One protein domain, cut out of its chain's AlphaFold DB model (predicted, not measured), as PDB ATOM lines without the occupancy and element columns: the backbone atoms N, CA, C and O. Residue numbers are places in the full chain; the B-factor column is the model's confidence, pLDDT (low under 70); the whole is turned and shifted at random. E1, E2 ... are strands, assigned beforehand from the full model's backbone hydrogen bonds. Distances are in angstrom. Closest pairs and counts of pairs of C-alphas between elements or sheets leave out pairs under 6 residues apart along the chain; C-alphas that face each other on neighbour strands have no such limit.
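This is residues 3 to 102 of the 102 residues of an uncharacterized protein of Candidatus Korarchaeota archaeon (UniProt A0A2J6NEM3). Two twisted sheets lie face to face as a long, narrow sandwich, with E1, E2, E8 and E4 in one and E3, E5, E6 and E7 in the other. The sandwich is drawn together along one side, where E4 runs close to E5, and the hairpin turns at Asn 8 and Ala 77 mark opposite ends of the long axis. The 100 printed residues hold eight named strands, E1 to E8, and no named helix, so the class is all strand. The first sheet has the order E1 - E2 - E8 - E4 and the second is branched at E6; both are antiparallel. The whole is compact, with a radius of gyration of the C-alphas of 14.0 A, and spans 47 by 24 by 24 A, only just a rod.

E1, residues 3 to 7, and E2, residues 10 to 18, form a hairpin, with N 4 and O 12 at 2.8 A. E2 is the antiparallel neighbour of E8, residues 94 to 101, at 162 degrees, with N 13 and O 99 at 2.8 A. E8 pairs in turn with the edge strand E4, residues 38 to 46, where N 42 and O 98 are 2.8 A apart; E4 bends by 59 degrees at residue 42. In the other sheet E5, residues 51 to 56, E6, residues 66 to 74, and E7, residues 81 to 83, make a meander, each the antiparallel neighbour of the one before. N 53 and O 70 are 2.8 A apart, as are N 73 and O 82. E3, residues 28 to 31, lies with E7 on one side of E6 and E5 on the other; N 30 and O 67 are 2.8 A apart. The facing parts of this sandwich are 8.6 A centre to centre, and the strands of the two sheets stand at 42 degrees. The closest C-alphas of E4 and E5 are those of Val 41 and Asn 55, 5.6 A apart. E1 and E7 are apart.

E1 begins at C-alpha 3 (26.352, 50.158, 47.286) and is 10.9 A long. E2 measures 25.0 A, E3 10.3 A, E4 20.0 A and E5 17.1 A. E6 measures 26.6 A and ends at C-alpha 74 (20.513, 17.947, 47.101); E7 measures 6.9 A. E8, 21.6 A, ends at C-alpha 101 (16.302, 48.710, 43.680).

The C-alphas farthest apart are those of Asn 8 and Ala 77, 47.7 A. The printed part has no cut and no long link. Its mean pLDDT is 88.2, and residues 77 to 78 are under 70.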
ATOM      1  N   VAL A   3      26.911  49.725  48.577       86.50
ATOM      2  CA  VAL A   3      26.352  50.158  47.286       86.50
ATOM      3  C   VAL A   3      27.455  50.018  46.243       86.50
ATOM      4  O   VAL A   3      28.500  50.657  46.349       86.50
ATOM      5  N   LEU A   4      27.243  49.148  45.260       87.81
ATOM      6  CA  LEU A   4      28.231  48.845  44.225       87.81
ATOM      7  C   LEU A   4      28.113  49.785  43.029       87.81
ATOM      8  O   LEU A   4      29.119  50.159  42.430       87.81
ATOM      9  N   ILE A   5      26.881  50.133  42.657       89.06
ATOM     10  CA  ILE A   5      26.561  51.000  41.523       89.06
ATOM     11  C   ILE A   5      25.346  51.833  41.908       89.06
ATOM     12  O   ILE A   5      24.379  51.287  42.436       89.06
ATOM     13  N   GLU A   6      25.373  53.121  41.584       90.88
ATOM     14  CA  GLU A   6      24.204  53.995  41.627       90.88
ATOM     15  C   GLU A   6      24.101  54.758  40.303       90.88
ATOM     16  O   GLU A   6      25.067  55.370  39.847       90.88
ATOM     17  N   SER A   7      22.947  54.671  39.641       90.94
ATOM     18  CA  SER A   7      22.696  55.350  38.368       90.94
ATOM     19  C   SER A   7      21.202  55.547  38.152       90.94
ATOM     20  O   SER A   7      20.421  54.619  38.342       90.94
ATOM     21  N   ASN A   8      20.793  56.752  37.745       89.50
ATOM     22  CA  ASN A   8      19.392  57.102  37.476       89.50
ATOM     23  C   ASN A   8      18.418  56.743  38.620       89.50
ATOM     24  O   ASN A   8      17.284  56.347  38.370       89.50
ATOM     25  N   GLY A   9      18.865  56.857  39.877       88.62
ATOM     26  CA  GLY A   9      18.061  56.519  41.056       88.62
ATOM     27  C   GLY A   9      17.894  55.018  41.313       88.62
ATOM     28  O   GLY A   9      17.121  54.654  42.191       88.62
ATOM     29  N   LEU A  10      18.593  54.157  40.567       93.06
ATOM     30  CA  LEU A  10      18.721  52.731  40.853       93.06
ATOM     31  C   LEU A  10      20.051  52.446  41.545       93.06
ATOM     32  O   LEU A  10      21.086  52.988  41.154       93.06
ATOM     33  N   LYS A  11      20.026  51.537  42.515       94.56
ATOM     34  CA  LYS A  11      21.182  51.060  43.266       94.56
ATOM     35  C   LYS A  11      21.310  49.552  43.151       94.56
ATOM     36  O   LYS A  11      20.342  48.823  43.361       94.56
ATOM     37  N   LEU A  12      22.525  49.092  42.869       94.19
ATOM     38  CA  LEU A  12      22.926  47.708  43.093       94.19
ATOM     39  C   LEU A  12      23.598  47.622  44.462       94.19
ATOM     40  O   LEU A  12      24.652  48.223  44.669       94.19
ATOM     41  N   VAL A  13      23.000  46.868  45.377       94.50
ATOM     42  CA  VAL A  13      23.475  46.699  46.751       94.50
ATOM     43  C   VAL A  13      23.960  45.271  46.946       94.50
ATOM     44  O   VAL A  13      23.272  44.320  46.577       94.50
ATOM     45  N   GLU A  14      25.145  45.131  47.530       94.12
ATOM     46  CA  GLU A  14      25.634  43.877  48.096       94.12
ATOM     47  C   GLU A  14      25.382  43.878  49.603       94.12
ATOM     48  O   GLU A  14      25.878  44.754  50.325       94.12
ATOM     49  N   GLU A  15      24.647  42.876  50.081       93.06
ATOM     50  CA  GLU A  15      24.379  42.693  51.502       93.06
ATOM     51  C   GLU A  15      24.740  41.294  51.994       93.06
ATOM     52  O   GLU A  15      24.489  40.291  51.324       93.06
ATOM     53  N   GLN A  16      25.346  41.234  53.182       92.56
ATOM     54  CA  GLN A  16      25.667  39.979  53.855       92.56
ATOM     55  C   GLN A  16      24.641  39.696  54.942       92.56
ATOM     56  O   GLN A  16      24.450  40.492  55.856       92.56
ATOM     57  N   ILE A  17      24.013  38.533  54.854       91.31
ATOM     58  CA  ILE A  17      22.887  38.141  55.691       91.31
ATOM     59  C   ILE A  17      23.219  36.816  56.361       91.31
ATOM     60  O   ILE A  17      23.613  35.856  55.701       91.31
ATOM     61  N   VAL A  18      23.040  36.741  57.674       92.19
ATOM     62  CA  VAL A  18      23.174  35.482  58.413       92.19
ATOM     63  C   VAL A  18      21.855  34.715  58.342       92.19
ATOM     64  O   VAL A  18      20.785  35.293  58.537       92.19
ATOM     65  N   GLY A  19      21.926  33.416  58.052       90.56
ATOM     66  CA  GLY A  19      20.753  32.553  57.997       90.56
ATOM     67  C   GLY A  19      20.019  32.432  59.332       90.56
ATOM     68  O   GLY A  19      20.601  32.553  60.409       90.56
ATOM     69  N   SER A  20      18.714  32.161  59.271       91.50
ATOM     70  CA  SER A  20      17.906  31.923  60.474       91.50
ATOM     71  C   SER A  20      18.328  30.640  61.195       91.50
ATOM     72  O   SER A  20      18.548  29.604  60.568       91.50
ATOM     73  N   ALA A  21      18.343  30.677  62.529       93.31
ATOM     74  CA  ALA A  21      18.493  29.480  63.360       93.31
ATOM     75  C   ALA A  21      17.286  28.525  63.272       93.31
ATOM     76  O   ALA A  21      17.392  27.370  63.673       93.31
ATOM     77  N   SER A  22      16.154  29.005  62.750       92.81
ATOM     78  CA  SER A  22      14.951  28.220  62.489       92.81
ATOM     79  C   SER A  22      14.403  28.605  61.120       92.81
ATOM     80  O   SER A  22      13.657  29.578  60.985       92.81
ATOM     81  N   TYR A  23      14.825  27.881  60.087       92.75
ATOM     82  CA  TYR A  23      14.363  28.103  58.721       92.75
ATOM     83  C   TYR A  23      12.862  27.815  58.556       92.75
ATOM     84  O   TYR A  23      12.342  26.875  59.157       92.75
ATOM     85  N   SER A  24      12.170  28.602  57.730       92.81
ATOM     86  CA  SER A  24      10.743  28.421  57.439       92.81
ATOM     87  C   SER A  24      10.529  27.874  56.030       92.81
ATOM     88  O   SER A  24      11.232  28.249  55.089       92.81
ATOM     89  N   THR A  25       9.517  27.021  55.860       92.06
ATOM     90  CA  THR A  25       9.055  26.619  54.523       92.06
ATOM     91  C   THR A  25       8.659  27.855  53.717       92.06
ATOM     92  O   THR A  25       8.057  28.784  54.245       92.06
ATOM     93  N   GLY A  26       8.993  27.867  52.429       89.31
ATOM     94  CA  GLY A  26       8.876  29.046  51.566       89.31
ATOM     95  C   GLY A  26      10.003  30.084  51.686       89.31
ATOM     96  O   GLY A  26       9.999  31.024  50.900       89.31
ATOM     97  N   GLY A  27      10.984  29.901  52.578       91.19
ATOM     98  CA  GLY A  27      12.120  30.812  52.745       91.19
ATOM     99  C   GLY A  27      11.970  31.757  53.937       91.19
ATOM    100  O   GLY A  27      11.013  31.669  54.706       91.19
ATOM    101  N   ASN A  28      12.939  32.656  54.108       92.50
ATOM    102  CA  ASN A  28      12.891  33.713  55.120       92.50
ATOM    103  C   ASN A  28      13.007  35.092  54.469       92.50
ATOM    104  O   ASN A  28      13.780  35.281  53.526       92.50
ATOM    105  N   LEU A  29      12.280  36.060  55.029       93.44
ATOM    106  CA  LEU A  29      12.338  37.456  54.618       93.44
ATOM    107  C   LEU A  29      13.494  38.184  55.299       93.44
ATOM    108  O   LEU A  29      13.676  38.089  56.512       93.44
ATOM    109  N   TYR A  30      14.212  38.975  54.515       92.44
ATOM    110  CA  TYR A  30      15.260  39.867  54.984       92.44
ATOM    111  C   TYR A  30      15.053  41.257  54.397       92.44
ATOM    112  O   TYR A  30      14.510  41.403  53.307       92.44
ATOM    113  N   THR A  31      15.468  42.282  55.134       93.50
ATOM    114  CA  THR A  31      15.304  43.686  54.732       93.50
ATOM    115  C   THR A  31      16.623  44.214  54.181       93.50
ATOM    116  O   THR A  31      17.651  44.047  54.832       93.50
ATOM    117  N   ILE A  32      16.591  44.857  53.012       93.12
ATOM    118  CA  ILE A  32      17.737  45.561  52.422       93.12
ATOM    119  C   ILE A  32      17.540  47.059  52.677       93.12
ATOM    120  O   ILE A  32      16.782  47.713  51.967       93.12
ATOM    121  N   ASN A  33      18.166  47.597  53.725       91.00
ATOM    122  CA  ASN A  33      17.850  48.933  54.257       91.00
ATOM    123  C   ASN A  33      18.209  50.093  53.309       91.00
ATOM    124  O   ASN A  33      17.655  51.183  53.420       91.00
ATOM    125  N   GLU A  34      19.113  49.856  52.364       91.25
ATOM    126  CA  GLU A  34      19.666  50.846  51.419       91.25
ATOM    127  C   GLU A  34      18.697  51.125  50.282       91.25
ATOM    128  O   GLU A  34      18.847  52.107  49.545       91.25
ATOM    129  N   LEU A  35      17.740  50.211  50.147       92.31
ATOM    130  CA  LEU A  35      16.675  50.241  49.189       92.31
ATOM    131  C   LEU A  35      15.386  50.598  49.934       92.31
ATOM    132  O   LEU A  35      15.044  50.038  50.973       92.31
ATOM    133  N   SER A  36      14.667  51.554  49.384       92.75
ATOM    134  CA  SER A  36      13.254  51.812  49.636       92.75
ATOM    135  C   SER A  36      12.362  50.793  48.921       92.75
ATOM    136  O   SER A  36      11.263  50.503  49.383       92.75
ATOM    137  N   GLU A  37      12.855  50.196  47.834       94.50
ATOM    138  CA  GLU A  37      12.182  49.135  47.090       94.50
ATOM    139  C   GLU A  37      13.204  48.197  46.445       94.50
ATOM    140  O   GLU A  37      14.143  48.664  45.805       94.50
ATOM    141  N   VAL A  38      12.999  46.881  46.549       94.38
ATOM    142  CA  VAL A  38      13.735  45.877  45.776       94.38
ATOM    143  C   VAL A  38      12.949  45.545  44.509       94.38
ATOM    144  O   VAL A  38      11.848  45.006  44.570       94.38
ATOM    145  N   ILE A  39      13.555  45.800  43.351       93.06
ATOM    146  CA  ILE A  39      12.993  45.460  42.037       93.06
ATOM    147  C   ILE A  39      13.374  44.030  41.650       93.06
ATOM    148  O   ILE A  39      12.573  43.294  41.076       93.06
ATOM    149  N   SER A  40      14.619  43.635  41.922       90.94
ATOM    150  CA  SER A  40      15.136  42.324  41.532       90.94
ATOM    151  C   SER A  40      16.262  41.858  42.448       90.94
ATOM    152  O   SER A  40      17.039  42.662  42.961       90.94
ATOM    153  N   VAL A  41      16.379  40.540  42.606       90.75
ATOM    154  CA  VAL A  41      17.534  39.892  43.229       90.75
ATOM    155  C   VAL A  41      18.330  39.208  42.127       90.75
ATOM    156  O   VAL A  41      17.809  38.368  41.400       90.75
ATOM    157  N   ILE A  42      19.594  39.596  41.984       84.25
ATOM    158  CA  ILE A  42      20.453  39.154  40.881       84.25
ATOM    159  C   ILE A  42      21.162  37.851  41.241       84.25
ATOM    160  O   ILE A  42      21.345  36.984  40.389       84.25
ATOM    161  N   ASN A  43      21.611  37.721  42.490       77.88
ATOM    162  CA  ASN A  43      22.338  36.538  42.929       77.88
ATOM    163  C   ASN A  43      22.299  36.385  44.452       77.88
ATOM    164  O   ASN A  43      22.304  37.381  45.179       77.88
ATOM    165  N   VAL A  44      22.336  35.134  44.912       77.12
ATOM    166  CA  VAL A  44      22.560  34.773  46.309       77.12
ATOM    167  C   VAL A  44      23.665  33.719  46.370       77.12
ATOM    168  O   VAL A  44      23.502  32.592  45.915       77.12
ATOM    169  N   LYS A  45      24.810  34.082  46.948       78.00
ATOM    170  CA  LYS A  45      25.902  33.138  47.244       78.00
ATOM    171  C   LYS A  45      25.815  32.714  48.701       78.00
ATOM    172  O   LYS A  45      25.442  33.535  49.529       78.00
ATOM    173  N   ASN A  46      26.206  31.488  49.040       79.75
ATOM    174  CA  ASN A  46      26.349  31.071  50.438       79.75
ATOM    175  C   ASN A  46      27.715  30.439  50.718       79.75
ATOM    176  O   ASN A  46      28.431  30.040  49.801       79.75
ATOM    177  N   THR A  47      28.061  30.355  52.000       74.50
ATOM    178  CA  THR A  47      29.363  29.882  52.489       74.50
ATOM    179  C   THR A  47      29.438  28.380  52.782       74.50
ATOM    180  O   THR A  47      30.511  27.903  53.141       74.50
ATOM    181  N   ALA A  48      28.339  27.627  52.658       74.12
ATOM    182  CA  ALA A  48      28.217  26.285  53.244       74.12
ATOM    183  C   ALA A  48      27.763  25.186  52.264       74.12
ATOM    184  O   ALA A  48      27.375  24.106  52.696       74.12
ATOM    185  N   GLY A  49      27.834  25.432  50.953       70.88
ATOM    186  CA  GLY A  49      27.509  24.424  49.935       70.88
ATOM    187  C   GLY A  49      26.011  24.193  49.720       70.88
ATOM    188  O   GLY A  49      25.641  23.263  49.012       70.88
ATOM    189  N   TYR A  50      25.157  25.046  50.290       84.50
ATOM    190  CA  TYR A  50      23.738  25.091  49.945       84.50
ATOM    191  C   TYR A  50      23.547  25.700  48.553       84.50
ATOM    192  O   TYR A  50      24.481  26.237  47.947       84.50
ATOM    193  N   ILE A  51      22.318  25.696  48.059       84.88
ATOM    194  CA  ILE A  51      21.891  26.592  46.986       84.88
ATOM    195  C   ILE A  51      20.862  27.542  47.581       84.88
ATOM    196  O   ILE A  51      20.062  27.156  48.424       84.88
ATOM    197  N   ALA A  52      20.936  28.818  47.221       88.31
ATOM    198  CA  ALA A  52      20.008  29.817  47.718       88.31
ATOM    199  C   ALA A  52      19.465  30.630  46.551       88.31
ATOM    200  O   ALA A  52      20.219  31.074  45.687       88.31
ATOM    201  N   VAL A  53      18.155  30.829  46.548       87.12
ATOM    202  CA  VAL A  53      17.433  31.612  45.553       87.12
ATOM    203  C   VAL A  53      16.762  32.765  46.277       87.12
ATOM    204  O   VAL A  53      16.018  32.565  47.234       87.12
ATOM    205  N   GLY A  54      17.052  33.985  45.837       87.50
ATOM    206  CA  GLY A  54      16.428  35.190  46.363       87.50
ATOM    207  C   GLY A  54      15.373  35.714  45.399       87.50
ATOM    208  O   GLY A  54      15.605  35.744  44.196       87.50
ATOM    209  N   ASN A  55      14.241  36.163  45.930       88.06
ATOM    210  CA  ASN A  55      13.207  36.867  45.178       88.06
ATOM    211  C   ASN A  55      12.841  38.160  45.905       88.06
ATOM    212  O   ASN A  55      12.875  38.204  47.136       88.06
ATOM    213  N   ALA A  56      12.445  39.197  45.168       88.12
ATOM    214  CA  ALA A  56      11.749  40.323  45.784       88.12
ATOM    215  C   ALA A  56      10.461  39.796  46.440       88.12
ATOM    216  O   ALA A  56       9.746  38.988  45.842       88.12
ATOM    217  N   SER A  57      10.175  40.195  47.678       85.75
ATOM    218  CA  SER A  57       8.976  39.712  48.381       85.75
ATOM    219  C   SER A  57       7.693  40.425  47.949       85.75
ATOM    220  O   SER A  57       6.599  39.951  48.246       85.75
ATOM    221  N   GLY A  58       7.825  41.569  47.275       78.81
ATOM    222  CA  GLY A  58       6.732  42.336  46.689       78.81
ATOM    223  C   GLY A  58       6.857  42.427  45.171       78.81
ATOM    224  O   GLY A  58       7.915  42.170  44.597       78.81
ATOM    225  N   ALA A  59       5.765  42.813  44.512       75.81
ATOM    226  CA  ALA A  59       5.824  43.187  43.103       75.81
ATOM    227  C   ALA A  59       6.605  44.502  42.942       75.81
ATOM    228  O   ALA A  59       6.542  45.370  43.817       75.81
ATOM    229  N   ALA A  60       7.302  44.675  41.818       71.00
ATOM    230  CA  ALA A  60       7.928  45.954  41.493       71.00
ATOM    231  C   ALA A  60       6.877  47.086  41.516       71.00
ATOM    232  O   ALA A  60       5.755  46.918  41.032       71.00
ATOM    233  N   GLY A  61       7.235  48.218  42.112       70.50
ATOM    234  CA  GLY A  61       6.387  49.375  42.384       70.50
ATOM    235  C   GLY A  61       5.598  49.313  43.695       70.50
ATOM    236  O   GLY A  61       4.812  50.222  43.958       70.50
ATOM    237  N   THR A  62       5.749  48.266  44.518       79.19
ATOM    238  CA  THR A  62       5.026  48.161  45.805       79.19
ATOM    239  C   THR A  62       5.756  48.809  46.984       79.19
ATOM    240  O   THR A  62       5.204  48.832  48.084       79.19
ATOM    241  N   GLY A  63       6.970  49.343  46.783       85.88
ATOM    242  CA  GLY A  63       7.755  49.965  47.857       85.88
ATOM    243  C   GLY A  63       8.234  48.982  48.931       85.88
ATOM    244  O   GLY A  63       8.438  49.372  50.077       85.88
ATOM    245  N   SER A  64       8.353  47.690  48.603       92.12
ATOM    246  CA  SER A  64       8.888  46.689  49.528       92.12
ATOM    247  C   SER A  64      10.392  46.555  49.338       92.12
ATOM    248  O   SER A  64      10.853  46.213  48.253       92.12
ATOM    249  N   ASN A  65      11.161  46.772  50.400       93.38
ATOM    250  CA  ASN A  65      12.610  46.572  50.414       93.38
ATOM    251  C   ASN A  65      13.032  45.201  50.961       93.38
ATOM    252  O   ASN A  65      14.159  45.011  51.428       93.38
ATOM    253  N   GLN A  66      12.107  44.247  50.937       94.44
ATOM    254  CA  GLN A  66      12.323  42.913  51.458       94.44
ATOM    255  C   GLN A  66      12.664  41.922  50.341       94.44
ATOM    256  O   GLN A  66      12.163  41.984  49.214       94.44
ATOM    257  N   VAL A  67      13.532  40.978  50.684       93.06
ATOM    258  CA  VAL A  67      13.908  39.835  49.855       93.06
ATOM    259  C   VAL A  67      13.535  38.554  50.577       93.06
ATOM    260  O   VAL A  67      13.824  38.393  51.760       93.06
ATOM    261  N   ASN A  68      12.901  37.626  49.871       93.38
ATOM    262  CA  ASN A  68      12.679  36.273  50.352       93.38
ATOM    263  C   ASN A  68      13.807  35.368  49.860       93.38
ATOM    264  O   ASN A  68      14.015  35.271  48.650       93.38
ATOM    265  N   ILE A  69      14.513  34.700  50.772       92.31
ATOM    266  CA  ILE A  69      15.570  33.743  50.430       92.31
ATOM    267  C   ILE A  69      15.084  32.327  50.724       92.31
ATOM    268  O   ILE A  69      14.854  31.964  51.880       92.31
ATOM    269  N   VAL A  70      14.983  31.530  49.664       92.56
ATOM    270  CA  VAL A  70      14.724  30.091  49.701       92.56
ATOM    271  C   VAL A  70      16.059  29.362  49.619       92.56
ATOM    272  O   VAL A  70      16.877  29.653  48.753       92.56
ATOM    273  N   VAL A  71      16.287  28.433  50.536       91.75
ATOM    274  CA  VAL A  71      17.491  27.607  50.622       91.75
ATOM    275  C   VAL A  71      17.142  26.175  50.242       91.75
ATOM    276  O   VAL A  71      16.156  25.623  50.735       91.75
ATOM    277  N   GLU A  72      17.959  25.598  49.374       90.75
ATOM    278  CA  GLU A  72      17.820  24.269  48.797       90.75
ATOM    279  C   GLU A  72      19.092  23.442  49.031       90.75
ATOM    280  O   GLU A  72      20.206  23.974  49.122       90.75
ATOM    281  N   GLU A  73      18.923  22.128  49.107       87.31
ATOM    282  CA  GLU A  73      19.988  21.131  49.179       87.31
ATOM    283  C   GLU A  73      19.700  19.961  48.227       87.31
ATOM    284  O   GLU A  73      18.590  19.815  47.714       87.31
ATOM    285  N   VAL A  74      20.708  19.134  47.945       81.94
ATOM    286  CA  VAL A  74      20.513  17.947  47.101       81.94
ATOM    287  C   VAL A  74      19.685  16.923  47.876       81.94
ATOM    288  O   VAL A  74      20.150  16.370  48.873       81.94
ATOM    289  N   GLY A  75      18.474  16.653  47.392       76.12
ATOM    290  CA  GLY A  75      17.555  15.694  47.988       76.12
ATOM    291  C   GLY A  75      18.131  14.279  47.982       76.12
ATOM    292  O   GLY A  75      18.691  13.807  46.985       76.12
ATOM    293  N   SER A  76      17.953  13.561  49.093       70.44
ATOM    294  CA  SER A  76      18.522  12.223  49.308       70.44
ATOM    295  C   SER A  76      17.987  11.147  48.356       70.44
ATOM    296  O   SER A  76      18.573  10.071  48.265       70.44
ATOM    297  N   ALA A  77      16.862  11.403  47.678       67.88
ATOM    298  CA  ALA A  77      16.143  10.402  46.888       67.88
ATOM    299  C   ALA A  77      16.281  10.560  45.364       67.88
ATOM    300  O   ALA A  77      16.113   9.575  44.647       67.88
ATOM    301  N   SER A  78      16.555  11.765  44.850       63.62
ATOM    302  CA  SER A  78      16.369  12.060  43.418       63.62
ATOM    303  C   SER A  78      17.517  12.820  42.748       63.62
ATOM    304  O   SER A  78      17.459  13.045  41.541       63.62
ATOM    305  N   ALA A  79      18.552  13.225  43.497       70.56
ATOM    306  CA  ALA A  79      19.560  14.192  43.045       70.56
ATOM    307  C   ALA A  79      18.976  15.540  42.557       70.56
ATOM    308  O   ALA A  79      19.716  16.368  42.023       70.56
ATOM    309  N   ALA A  80      17.673  15.783  42.744       84.06
ATOM    310  CA  ALA A  80      17.063  17.084  42.532       84.06
ATOM    311  C   ALA A  80      17.381  18.009  43.709       84.06
ATOM    312  O   ALA A  80      17.657  17.556  44.822       84.06
ATOM    313  N   LEU A  81      17.334  19.311  43.452       86.00
ATOM    314  CA  LEU A  81      17.361  20.307  44.511       86.00
ATOM    315  C   LEU A  81      15.997  20.340  45.189       86.00
ATOM    316  O   LEU A  81      14.964  20.426  44.524       86.00
ATOM    317  N   GLU A  82      16.012  20.249  46.509       89.12
ATOM    318  CA  GLU A  82      14.830  20.306  47.353       89.12
ATOM    319  C   GLU A  82      15.040  21.380  48.416       89.12
ATOM    320  O   GLU A  82      16.152  21.590  48.903       89.12
ATOM    321  N   GLN A  83      13.970  22.086  48.779       90.88
ATOM    322  CA  GLN A  83      14.031  23.083  49.841       90.88
ATOM    323  C   GLN A  83      14.457  22.422  51.159       90.88
ATOM    324  O   GLN A  83      13.899  21.392  51.541       90.88
ATOM    325  N   VAL A  84      15.393  23.047  51.882       90.62
ATOM    326  CA  VAL A  84      15.826  22.530  53.187       90.62
ATOM    327  C   VAL A  84      14.630  22.444  54.153       90.62
ATOM    328  O   VAL A  84      13.755  23.321  54.126       90.62
ATOM    329  N   PRO A  85      14.560  21.428  55.031       91.56
ATOM    330  CA  PRO A  85      13.438  21.266  55.947       91.56
ATOM    331  C   PRO A  85      13.219  22.480  56.859       91.56
ATOM    332  O   PRO A  85      14.170  23.124  57.317       91.56
ATOM    333  N   ALA A  86      11.958  22.761  57.192       93.50
ATOM    334  CA  ALA A  86      11.637  23.746  58.219       93.50
ATOM    335  C   ALA A  86      12.287  23.367  59.561       93.50
ATOM    336  O   ALA A  86      12.364  22.193  59.922       93.50
ATOM    337  N   GLY A  87      12.763  24.366  60.300       93.38
ATOM    338  CA  GLY A  87      13.522  24.188  61.538       93.38
ATOM    339  C   GLY A  87      15.020  23.940  61.335       93.38
ATOM    340  O   GLY A  87      15.752  23.906  62.321       93.38
ATOM    341  N   THR A  88      15.503  23.816  60.090       93.06
ATOM    342  CA  THR A  88      16.946  23.739  59.811       93.06
ATOM    343  C   THR A  88      17.664  24.969  60.369       93.06
ATOM    344  O   THR A  88      17.234  26.106  60.152       93.06
ATOM    345  N   ASN A  89      18.766  24.738  61.084       93.69
ATOM    346  CA  ASN A  89      19.594  25.795  61.647       93.69
ATOM    347  C   ASN A  89      20.631  26.262  60.620       93.69
ATOM    348  O   ASN A  89      21.597  25.558  60.338       93.69
ATOM    349  N   LEU A  90      20.441  27.476  60.102       92.00
ATOM    350  CA  LEU A  90      21.328  28.123  59.136       92.00
ATOM    351  C   LEU A  90      22.126  29.283  59.754       92.00
ATOM    352  O   LEU A  90      22.693  30.087  59.020       92.00
ATOM    353  N   SER A  91      22.201  29.383  61.086       93.00
ATOM    354  CA  SER A  91      22.881  30.495  61.781       93.00
ATOM    355  C   SER A  91      24.391  30.576  61.530       93.00
ATOM    356  O   SER A  91      24.992  31.628  61.730       93.00
ATOM    357  N   SER A  92      25.012  29.492  61.058       91.12
ATOM    358  CA  SER A  92      26.413  29.467  60.620       91.12
ATOM    359  C   SER A  92      26.595  29.747  59.125       91.12
ATOM    360  O   SER A  92      27.726  29.791  58.645       91.12
ATOM    361  N   VAL A  93      25.503  29.887  58.369       90.88
ATOM    362  CA  VAL A  93      25.522  30.139  56.927       90.88
ATOM    363  C   VAL A  93      25.377  31.635  56.691       90.88
ATOM    364  O   VAL A  93      24.439  32.268  57.176       90.88
ATOM    365  N   THR A  94      26.296  32.204  55.917       92.38
ATOM    366  CA  THR A  94      26.204  33.595  55.468       92.38
ATOM    367  C   THR A  94      25.817  33.613  54.000       92.38
ATOM    368  O   THR A  94      26.461  32.966  53.173       92.38
ATOM    369  N   PHE A  95      24.776  34.371  53.681       91.38
ATOM    370  CA  PHE A  95      24.314  34.644  52.333       91.38
ATOM    371  C   PHE A  95      24.840  36.006  51.884       91.38
ATOM    372  O   PHE A  95      24.719  36.986  52.609       91.38
ATOM    373  N   THR A  96      25.420  36.082  50.691       92.50
ATOM    374  CA  THR A  96      25.705  37.357  50.021       92.50
ATOM    375  C   THR A  96      24.627  37.586  48.977       92.50
ATOM    376  O   THR A  96      24.550  36.828  48.008       92.50
ATOM    377  N   VAL A  97      23.798  38.602  49.189       92.69
ATOM    378  CA  VAL A  97      22.682  38.976  48.319       92.69
ATOM    379  C   VAL A  97      23.070  40.193  47.496       92.69
ATOM    380  O   VAL A  97      23.508  41.202  48.042       92.69
ATOM    381  N   TYR A  98      22.861  40.104  46.188       93.31
ATOM    382  CA  TYR A  98      22.958  41.236  45.274       93.31
ATOM    383  C   TYR A  98      21.550  41.651  44.858       93.31
ATOM    384  O   TYR A  98      20.885  40.911  44.129       93.31
ATOM    385  N   ALA A  99      21.093  42.811  45.322       93.69
ATOM    386  CA  ALA A  99      19.755  43.330  45.052       93.69
ATOM    387  C   ALA A  99      19.820  44.634  44.248       93.69
ATOM    388  O   ALA A  99      20.667  45.489  44.502       93.69
ATOM    389  N   LEU A 100      18.915  44.780  43.284       93.19
ATOM    390  CA  LEU A 100      18.712  45.994  42.500       93.19
ATOM    391  C   LEU A 100      17.410  46.663  42.941       93.19
ATOM    392  O   LEU A 100      16.369  46.004  43.005       93.19
ATOM    393  N   GLY A 101      17.457  47.965  43.195       93.44
ATOM    394  CA  GLY A 101      16.302  48.710  43.680       93.44
ATOM    395  C   GLY A 101      16.515  50.216  43.719       93.44
ATOM    396  O   GLY A 101      17.461  50.708  43.109       93.44
ATOM    397  N   HIS A 102      15.654  50.928  44.443       92.25
ATOM    398  CA  HIS A 102      15.700  52.386  44.632       92.25
ATOM    399  C   HIS A 102      16.178  52.772  46.030       92.25
ATOM    400  O   HIS A 102      15.509  52.318  46.977       92.25
TER     401      HIS A 102